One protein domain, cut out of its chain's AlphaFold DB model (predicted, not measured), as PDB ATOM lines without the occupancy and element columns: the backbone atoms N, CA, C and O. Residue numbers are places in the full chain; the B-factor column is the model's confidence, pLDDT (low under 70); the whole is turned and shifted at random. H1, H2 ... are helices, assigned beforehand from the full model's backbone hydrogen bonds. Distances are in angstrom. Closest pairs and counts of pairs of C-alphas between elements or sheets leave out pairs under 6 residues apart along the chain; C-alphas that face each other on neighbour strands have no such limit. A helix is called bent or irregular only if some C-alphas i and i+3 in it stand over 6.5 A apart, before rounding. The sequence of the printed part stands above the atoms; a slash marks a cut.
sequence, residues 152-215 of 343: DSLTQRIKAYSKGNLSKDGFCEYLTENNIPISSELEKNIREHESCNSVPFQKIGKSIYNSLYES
ATOM      1  N   ASP A 152      39.484  35.354 -47.815       75.69
ATOM      2  CA  ASP A 152      38.915  36.337 -46.895       75.69
ATOM      3  C   ASP A 152      38.654  35.694 -45.531       75.69
ATOM      4  O   ASP A 152      39.087  36.222 -44.497       75.69
ATOM      5  N   SER A 153      38.046  34.505 -45.533       79.94
ATOM      6  CA  SER A 153      37.834  33.683 -44.335       79.94
ATOM      7  C   SER A 153      39.162  33.295 -43.671       79.94
ATOM      8  O   SER A 153      39.360  33.523 -42.470       79.94
ATOM      9  N   LEU A 154      40.134  32.832 -44.465       85.12
ATOM     10  CA  LEU A 154      41.464  32.462 -43.978       85.12
ATOM     11  C   LEU A 154      42.190  33.657 -43.344       85.12
ATOM     12  O   LEU A 154      42.753  33.555 -42.252       85.12
ATOM     13  N   THR A 155      42.131  34.825 -43.984       82.62
ATOM     14  CA  THR A 155      42.742  36.054 -43.462       82.62
ATOM     15  C   THR A 155      42.135  36.467 -42.123       82.62
ATOM     16  O   THR A 155      42.863  36.898 -41.222       82.62
ATOM     17  N   GLN A 156      40.817  36.339 -41.959       83.19
ATOM     18  CA  GLN A 156      40.152  36.626 -40.686       83.19
ATOM     19  C   GLN A 156      40.581  35.649 -39.588       83.19
ATOM     20  O   GLN A 156      40.869  36.084 -38.470       83.19
ATOM     21  N   ARG A 157      40.709  34.357 -39.909       84.25
ATOM     22  CA  ARG A 157      41.148  33.328 -38.955       84.25
ATOM     23  C   ARG A 157      42.601  33.492 -38.527       84.25
ATOM     24  O   ARG A 157      42.875  33.442 -37.331       84.25
ATOM     25  N   ILE A 158      43.508  33.818 -39.450       85.38
ATOM     26  CA  ILE A 158      44.905  34.129 -39.104       85.38
ATOM     27  C   ILE A 158      44.971  35.383 -38.218       85.38
ATOM     28  O   ILE A 158      45.736  35.419 -37.257       85.38
ATOM     29  N   LYS A 159      44.153  36.414 -38.486       84.50
ATOM     30  CA  LYS A 159      44.078  37.605 -37.618       84.50
ATOM     31  C   LYS A 159      43.574  37.256 -36.220       84.50
ATOM     32  O   LYS A 159      44.165  37.729 -35.252       84.50
ATOM     33  N   ALA A 160      42.517  36.451 -36.114       84.19
ATOM     34  CA  ALA A 160      41.969  36.013 -34.833       84.19
ATOM     35  C   ALA A 160      43.005  35.221 -34.022       84.19
ATOM     36  O   ALA A 160      43.224  35.545 -32.857       84.19
ATOM     37  N   TYR A 161      43.706  34.284 -34.665       85.88
ATOM     38  CA  TYR A 161      44.786  33.518 -34.046       85.88
ATOM     39  C   TYR A 161      45.952  34.414 -33.608       85.88
ATOM     40  O   TYR A 161      46.315  34.428 -32.439       85.88
ATOM     41  N   SER A 162      46.452  35.288 -34.491       82.44
ATOM     42  CA  SER A 162      47.572  36.189 -34.170       82.44
ATOM     43  C   SER A 162      47.298  37.138 -32.994       82.44
ATOM     44  O   SER A 162      48.233  37.561 -32.321       82.44
ATOM     45  N   LYS A 163      46.022  37.462 -32.742       83.94
ATOM     46  CA  LYS A 163      45.568  38.320 -31.638       83.94
ATOM     47  C   LYS A 163      45.239  37.551 -30.351       83.94
ATOM     48  O   LYS A 163      44.862  38.189 -29.377       83.94
ATOM     49  N   GLY A 164      45.344  36.219 -30.351       80.75
ATOM     50  CA  GLY A 164      44.988  35.362 -29.212       80.75
ATOM     51  C   GLY A 164      43.482  35.136 -29.028       80.75
ATOM     52  O   GLY A 164      43.064  34.612 -28.003       80.75
ATOM     53  N   ASN A 165      42.653  35.507 -30.009       83.62
ATOM     54  CA  ASN A 165      41.197  35.307 -29.964       83.62
ATOM     55  C   ASN A 165      40.769  33.905 -30.434       83.62
ATOM     56  O   ASN A 165      39.580  33.596 -30.448       83.62
ATOM     57  N   LEU A 166      41.717  33.086 -30.888       85.31
ATOM     58  CA  LEU A 166      41.511  31.713 -31.335       85.31
ATOM     59  C   LEU A 166      42.613  30.853 -30.713       85.31
ATOM     60  O   LEU A 166      43.771  31.266 -30.728       85.31
ATOM     61  N   SER A 167      42.259  29.689 -30.165       87.19
ATOM     62  CA  SER A 167      43.235  28.741 -29.620       87.19
ATOM     63  C   SER A 167      44.032  28.068 -30.738       87.19
ATOM     64  O   SER A 167      43.563  27.972 -31.876       87.19
ATOM     65  N   LYS A 168      45.219  27.554 -30.400       86.94
ATOM     66  CA  LYS A 168      46.024  26.702 -31.284       86.94
ATOM     67  C   LYS A 168      45.197  25.611 -31.950       86.94
ATOM     68  O   LYS A 168      45.235  25.467 -33.169       86.94
ATOM     69  N   ASP A 169      44.460  24.860 -31.141       87.25
ATOM     70  CA  ASP A 169      43.739  23.679 -31.602       87.25
ATOM     71  C   ASP A 169      42.623  24.084 -32.570       87.25
ATOM     72  O   ASP A 169      42.541  23.523 -33.658       87.25
ATOM     73  N   GLY A 170      41.880  25.156 -32.266       86.50
ATOM     74  CA  GLY A 170      40.859  25.693 -33.171       86.50
ATOM     75  C   GLY A 170      41.431  26.316 -34.452       86.50
ATOM     76  O   GLY A 170      40.758  26.359 -35.480       86.50
ATOM     77  N   PHE A 171      42.678  26.794 -34.429       89.50
ATOM     78  CA  PHE A 171      43.365  27.258 -35.634       89.50
ATOM     79  C   PHE A 171      43.839  26.089 -36.509       89.50
ATOM     80  O   PHE A 171      43.626  26.114 -37.720       89.50
ATOM     81  N   CYS A 172      44.431  25.050 -35.916       88.38
ATOM     82  CA  CYS A 172      44.855  23.837 -36.623       88.38
ATOM     83  C   CYS A 172      43.670  23.050 -37.202       88.38
ATOM     84  O   CYS A 172      43.759  22.547 -38.323       88.38
ATOM     85  N   GLU A 173      42.561  22.973 -36.466       89.06
ATOM     86  CA  GLU A 173      41.313  22.351 -36.913       89.06
ATOM     87  C   GLU A 173      40.776  23.066 -38.155       89.06
ATOM     88  O   GLU A 173      40.614  22.432 -39.195       89.06
ATOM     89  N   TYR A 174      40.672  24.399 -38.120       89.38
ATOM     90  CA  TYR A 174      40.267  25.191 -39.284       89.38
ATOM     91  C   TYR A 174      41.166  24.957 -40.512       89.38
ATOM     92  O   TYR A 174      40.666  24.836 -41.632       89.38
ATOM     93  N   LEU A 175      42.492  24.894 -40.336       88.00
ATOM     94  CA  LEU A 175      43.410  24.615 -41.448       88.00
ATOM     95  C   LEU A 175      43.164  23.222 -42.042       88.00
ATOM     96  O   LEU A 175      43.129  23.077 -43.263       88.00
ATOM     97  N   THR A 176      42.930  22.227 -41.187       86.75
ATOM     98  CA  THR A 176      42.665  20.841 -41.593       86.75
ATOM     99  C   THR A 176      41.322  20.716 -42.316       86.75
ATOM    100  O   THR A 176      41.263  20.138 -43.400       86.75
ATOM    101  N   GLU A 177      40.258  21.327 -41.785       86.06
ATOM    102  CA  GLU A 177      38.917  21.356 -42.391       86.06
ATOM    103  C   GLU A 177      38.915  21.996 -43.784       86.06
ATOM    104  O   GLU A 177      38.208  21.550 -44.689       86.06
ATOM    105  N   ASN A 178      39.736  23.029 -43.979       83.81
ATOM    106  CA  ASN A 178      39.857  23.736 -45.253       83.81
ATOM    107  C   ASN A 178      40.907  23.113 -46.188       83.81
ATOM    108  O   ASN A 178      41.232  23.711 -47.214       83.81
ATOM    109  N   ASN A 179      41.414  21.915 -45.865       81.94
ATOM    110  CA  ASN A 179      42.438  21.183 -46.623       81.94
ATOM    111  C   ASN A 179      43.741  21.977 -46.834       81.94
ATOM    112  O   ASN A 179      44.469  21.760 -47.803       81.94
ATOM    113  N   ILE A 180      44.041  22.919 -45.939       83.94
ATOM    114  CA  ILE A 180      45.244  23.740 -46.013       83.94
ATOM    115  C   ILE A 180      46.408  22.938 -45.413       83.94
ATOM    116  O   ILE A 180      46.363  22.587 -44.232       83.94
ATOM    117  N   PRO A 181      47.472  22.658 -46.186       82.00
ATOM    118  CA  PRO A 181      48.598  21.872 -45.707       82.00
ATOM    119  C   PRO A 181      49.346  22.607 -44.592       82.00
ATOM    120  O   PRO A 181      49.727  23.773 -44.727       82.00
ATOM    121  N   ILE A 182      49.591  21.895 -43.494       85.12
ATOM    122  CA  ILE A 182      50.368  22.393 -42.362       85.12
ATOM    123  C   ILE A 182      51.836  22.020 -42.595       85.12
ATOM    124  O   ILE A 182      52.234  20.871 -42.428       85.12
ATOM    125  N   SER A 183      52.653  22.985 -43.022       84.12
ATOM    126  CA  SER A 183      54.100  22.778 -43.162       84.12
ATOM    127  C   SER A 183      54.825  22.808 -41.817       84.12
ATOM    128  O   SER A 183      54.379  23.435 -40.856       84.12
ATOM    129  N   SER A 184      56.024  22.225 -41.778       82.12
ATOM    130  CA  SER A 184      56.923  22.291 -40.618       82.12
ATOM    131  C   SER A 184      57.274  23.729 -40.205       82.12
ATOM    132  O   SER A 184      57.471  24.013 -39.021       82.12
ATOM    133  N   GLU A 185      57.321  24.663 -41.162       82.25
ATOM    134  CA  GLU A 185      57.521  26.087 -40.886       82.25
ATOM    135  C   GLU A 185      56.279  26.720 -40.243       82.25
ATOM    136  O   GLU A 185      56.411  27.501 -39.297       82.25
ATOM    137  N   LEU A 186      55.076  26.343 -40.693       86.19
ATOM    138  CA  LEU A 186      53.828  26.773 -40.065       86.19
ATOM    139  C   LEU A 186      53.706  26.230 -38.635       86.19
ATOM    140  O   LEU A 186      53.415  27.004 -37.727       86.19
ATOM    141  N   GLU A 187      54.019  24.953 -38.400       86.56
ATOM    142  CA  GLU A 187      54.044  24.374 -37.048       86.56
ATOM    143  C   GLU A 187      55.026  25.092 -36.124       86.56
ATOM    144  O   GLU A 187      54.736  25.328 -34.950       86.56
ATOM    145  N   LYS A 188      56.209  25.448 -36.641       87.88
ATOM    146  CA  LYS A 188      57.198  26.212 -35.882       87.88
ATOM    147  C   LYS A 188      56.646  27.583 -35.496       87.88
ATOM    148  O   LYS A 188      56.772  27.971 -34.341       87.88
ATOM    149  N   ASN A 189      56.012  28.281 -36.434       85.12
ATOM    150  CA  ASN A 189      55.418  29.591 -36.183       85.12
ATOM    151  C   ASN A 189      54.243  29.522 -35.201       85.12
ATOM    152  O   ASN A 189      54.099  30.421 -34.381       85.12
ATOM    153  N   ILE A 190      53.448  28.452 -35.238       86.19
ATOM    154  CA  ILE A 190      52.401  28.181 -34.247       86.19
ATOM    155  C   ILE A 190      53.034  27.967 -32.864       86.19
ATOM    156  O   ILE A 190      52.663  28.641 -31.913       86.19
ATOM    157  N   ARG A 191      54.062  27.114 -32.739       86.00
ATOM    158  CA  ARG A 191      54.764  26.893 -31.456       86.00
ATOM    159  C   ARG A 191      55.385  28.169 -30.882       86.00
ATOM    160  O   ARG A 191      55.300  28.389 -29.679       86.00
ATOM    161  N   GLU A 192      56.000  28.994 -31.727       84.88
ATOM    162  CA  GLU A 192      56.574  30.287 -31.323       84.88
ATOM    163  C   GLU A 192      55.492  31.295 -30.891       84.88
ATOM    164  O   GLU A 192      55.728  32.127 -30.009       84.88
ATOM    165  N   HIS A 193      54.308  31.239 -31.511       83.69
ATOM    166  CA  HIS A 193      53.171  32.074 -31.127       83.69
ATOM    167  C   HIS A 193      52.641  31.660 -29.755       83.69
ATOM    168  O   HIS A 193      52.520  32.522 -28.897       83.69
ATOM    169  N   GLU A 194      52.485  30.363 -29.489       81.19
ATOM    170  CA  GLU A 194      52.077  29.862 -28.168       81.19
ATOM    171  C   GLU A 194      53.094  30.181 -27.060       81.19
ATOM    172  O   GLU A 194      52.719  30.475 -25.928       81.19
ATOM    173  N   SER A 195      54.397  30.134 -27.362       78.38
ATOM    174  CA  SER A 195      55.436  30.353 -26.348       78.38
ATOM    175  C   SER A 195      55.639  31.822 -25.983       78.38
ATOM    176  O   SER A 195      56.087  32.125 -24.878       78.38
ATOM    177  N   CYS A 196      55.407  32.743 -26.924       73.19
ATOM    178  CA  CYS A 196      55.800  34.147 -26.765       73.19
ATOM    179  C   CYS A 196      54.717  35.162 -27.162       73.19
ATOM    180  O   CYS A 196      54.974  36.360 -27.072       73.19
ATOM    181  N   ASN A 197      53.545  34.727 -27.636       65.19
ATOM    182  CA  ASN A 197      52.443  35.562 -28.142       65.19
ATOM    183  C   ASN A 197      52.866  36.637 -29.166       65.19
ATOM    184  O   ASN A 197      52.185  37.645 -29.347       65.19
ATOM    185  N   SER A 198      54.008  36.456 -29.839       66.00
ATOM    186  CA  SER A 198      54.699  37.536 -30.567       66.00
ATOM    187  C   SER A 198      54.999  37.192 -32.027       66.00
ATOM    188  O   SER A 198      55.868  37.787 -32.665       66.00
ATOM    189  N   VAL A 199      54.280  36.232 -32.604       70.25
ATOM    190  CA  VAL A 199      54.439  35.939 -34.031       70.25
ATOM    191  C   VAL A 199      53.560  36.883 -34.857       70.25
ATOM    192  O   VAL A 199      52.338  36.878 -34.695       70.25
ATOM    193  N   PRO A 200      54.138  37.687 -35.771       73.19
ATOM    194  CA  PRO A 200      53.358  38.586 -36.609       73.19
ATOM    195  C   PRO A 200      52.410  37.808 -37.522       73.19
ATOM    196  O   PRO A 200      52.816  36.824 -38.144       73.19
ATOM    197  N   PHE A 201      51.192  38.326 -37.711       79.75
ATOM    198  CA  PHE A 201      50.206  37.853 -38.700       79.75
ATOM    199  C   PHE A 201      50.845  37.489 -40.055       79.75
ATOM    200  O   PHE A 201      50.543  36.453 -40.646       79.75
ATOM    201  N   GLN A 202      51.776  38.325 -40.523       77.44
ATOM    202  CA  GLN A 202      52.474  38.149 -41.797       77.44
ATOM    203  C   GLN A 202      53.298  36.855 -41.862       77.44
ATOM    204  O   GLN A 202      53.374  36.243 -42.923       77.44
ATOM    205  N   LYS A 203      53.902  36.426 -40.747       79.69
ATOM    206  CA  LYS A 203      54.748  35.225 -40.694       79.69
ATOM    207  C   LYS A 203      53.902  33.959 -40.855       79.69
ATOM    208  O   LYS A 203      54.245  33.093 -41.649       79.69
ATOM    209  N   ILE A 204      52.754  33.912 -40.177       82.88
ATOM    210  CA  ILE A 204      51.793  32.800 -40.257       82.88
ATOM    211  C   ILE A 204      51.147  32.750 -41.648       82.88
ATOM    212  O   ILE A 204      51.142  31.699 -42.287       82.88
ATOM    213  N   GLY A 205      50.681  33.893 -42.165       81.56
ATOM    214  CA  GLY A 205      50.095  33.970 -43.507       81.56
ATOM    215  C   GLY A 205      51.072  33.577 -44.618       81.56
ATOM    216  O   GLY A 205      50.683  32.896 -45.563       81.56
ATOM    217  N   LYS A 206      52.356  33.934 -44.477       80.44
ATOM    218  CA  LYS A 206      53.403  33.536 -45.424       80.44
ATOM    219  C   LYS A 206      53.630  32.026 -45.425       80.44
ATOM    220  O   LYS A 206      53.698  31.443 -46.500       80.44
ATOM    221  N   SER A 207      53.716  31.391 -44.257       81.06
ATOM    222  CA  SER A 207      53.893  29.936 -44.187       81.06
ATOM    223  C   SER A 207      52.709  29.180 -44.782       81.06
ATOM    224  O   SER A 207      52.919  28.185 -45.467       81.06
ATOM    225  N   ILE A 208      51.479  29.668 -44.597       83.25
ATOM    226  CA  ILE A 208      50.285  29.074 -45.220       83.25
ATOM    227  C   ILE A 208      50.326  29.222 -46.744       83.25
ATOM    228  O   ILE A 208      50.139  28.245 -47.462       83.25
ATOM    229  N   TYR A 209      50.629  30.423 -47.240       77.81
ATOM    230  CA  TYR A 209      50.762  30.675 -48.675       77.81
ATOM    231  C   TYR A 209      51.833  29.782 -49.311       77.81
ATOM    232  O   TYR A 209      51.581  29.114 -50.308       77.81
ATOM    233  N   ASN A 210      53.013  29.713 -48.698       75.94
ATOM    234  CA  ASN A 210      54.081  28.833 -49.146       75.94
ATOM    235  C   ASN A 210      53.633  27.368 -49.139       75.94
ATOM    236  O   ASN A 210      53.802  26.683 -50.134       75.94
ATOM    237  N   SER A 211      52.959  26.894 -48.093       78.00
ATOM    238  CA  SER A 211      52.486  25.501 -48.040       78.00
ATOM    239  C   SER A 211      51.499  25.165 -49.169       78.00
ATOM    240  O   SER A 211      51.506  24.046 -49.672       78.00
ATOM    241  N   LEU A 212      50.682  26.134 -49.592       76.12
ATOM    242  CA  LEU A 212      49.707  25.974 -50.675       76.12
ATOM    243  C   LEU A 212      50.324  26.019 -52.083       76.12
ATOM    244  O   LEU A 212      49.763  25.421 -52.995       76.12
ATOM    245  N   TYR A 213      51.444  26.728 -52.273       67.56
ATOM    246  CA  TYR A 213      51.989  27.029 -53.608       67.56
ATOM    247  C   TYR A 213      53.448  26.582 -53.841       67.56
ATOM    248  O   TYR A 213      53.882  26.497 -54.990       67.56
ATOM    249  N   GLU A 214      54.234  26.282 -52.800       58.31
ATOM    250  CA  GLU A 214      55.624  25.809 -52.940       58.31
ATOM    251  C   GLU A 214      55.733  24.320 -53.274       58.31
ATOM    252  O   GLU A 214      56.796  23.913 -53.748       58.31
ATOM    253  N   SER A 215      54.678  23.510 -53.127       50.69
ATOM    254  CA  SER A 215      54.713  22.099 -53.546       50.69
ATOM    255  C   SER A 215      54.940  21.930 -55.059       50.69
ATOM    256  O   SER A 215      55.552  20.949 -55.471       50.69
TER     257      SER A 215
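Overview. This is residues 152 to 215 of the 343 residues of the protein "Hypothetical protein" of Fabrea salina (UniProt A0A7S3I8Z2). Two helical hairpins, H1 with H2 and H3 with H4, are laid one over the other, so that the four helices stand at the corners of a rough square. The link of residues 178 to 183 crosses from the first hairpin to the second, and H4 packs on H1 with its residues 201 to 205. The printed part has 64 residues with four named helices, H1 to H4 in order, and no named strand; its class is all helix. It is compact, with a radius of gyration of the C-alphas of 10.5 A and spans of 29 by 20 by 18 A.

Arrangement. H1, residues 152 to 162, and H2, residues 168 to 177, touch as a hairpin at a shallow tilt of 20 degrees, opposite ways; their closest C-alphas, of Tyr 161 and Phe 171, are 6.6 A apart. H3, residues 184 to 196, is close to H2 but not clearly touching, the closest C-alphas, of Lys 168 and Ile 190, being 7.2 A apart. H4, residues 201 to 215, forms a hairpin with H3 at a shallow tilt of 14 degrees; residues 185 to 190 of H3 alone touch residues 203 to 208 of H4 alone, closest at the C-alphas of Leu 186 and Ser 207, 5.2 A. H4 touches H1 with residues 201 to 205 alone, at a steep tilt of 52 degrees, closest at the C-alphas of Ser 162 and Phe 201, 5.5 A. H2 and H4 are apart. Helix packing is mostly aligned, but only just: 2 of 3 pairs are at a shallow tilt. In H1, H2 and H3 every O i to N i+4 pair is within hydrogen-bond range; in H4, 10 of 11 are.

Along the chain. H1 begins at C-alpha 152 (38.915, 36.337, -46.895) and is 15.4 A long; H2 is 14.2 A. H3 is 18.3 A long and begins at C-alpha 184 (56.923, 22.291, -40.618). H4, 22.1 A long, ends at C-alpha 215 (54.713, 22.099, -53.546) and is only just irregular: C-alphas 212 and 215 are 7.0 A apart.

Size, cuts and confidence. The C-alphas farthest apart, of Asn 165 and Ser 215, are 30.2 A apart. The printed part has no cut and no long link. Mean pLDDT of the printed part is 81.3; residues 197 to 198 and 213 to 215 are under 70.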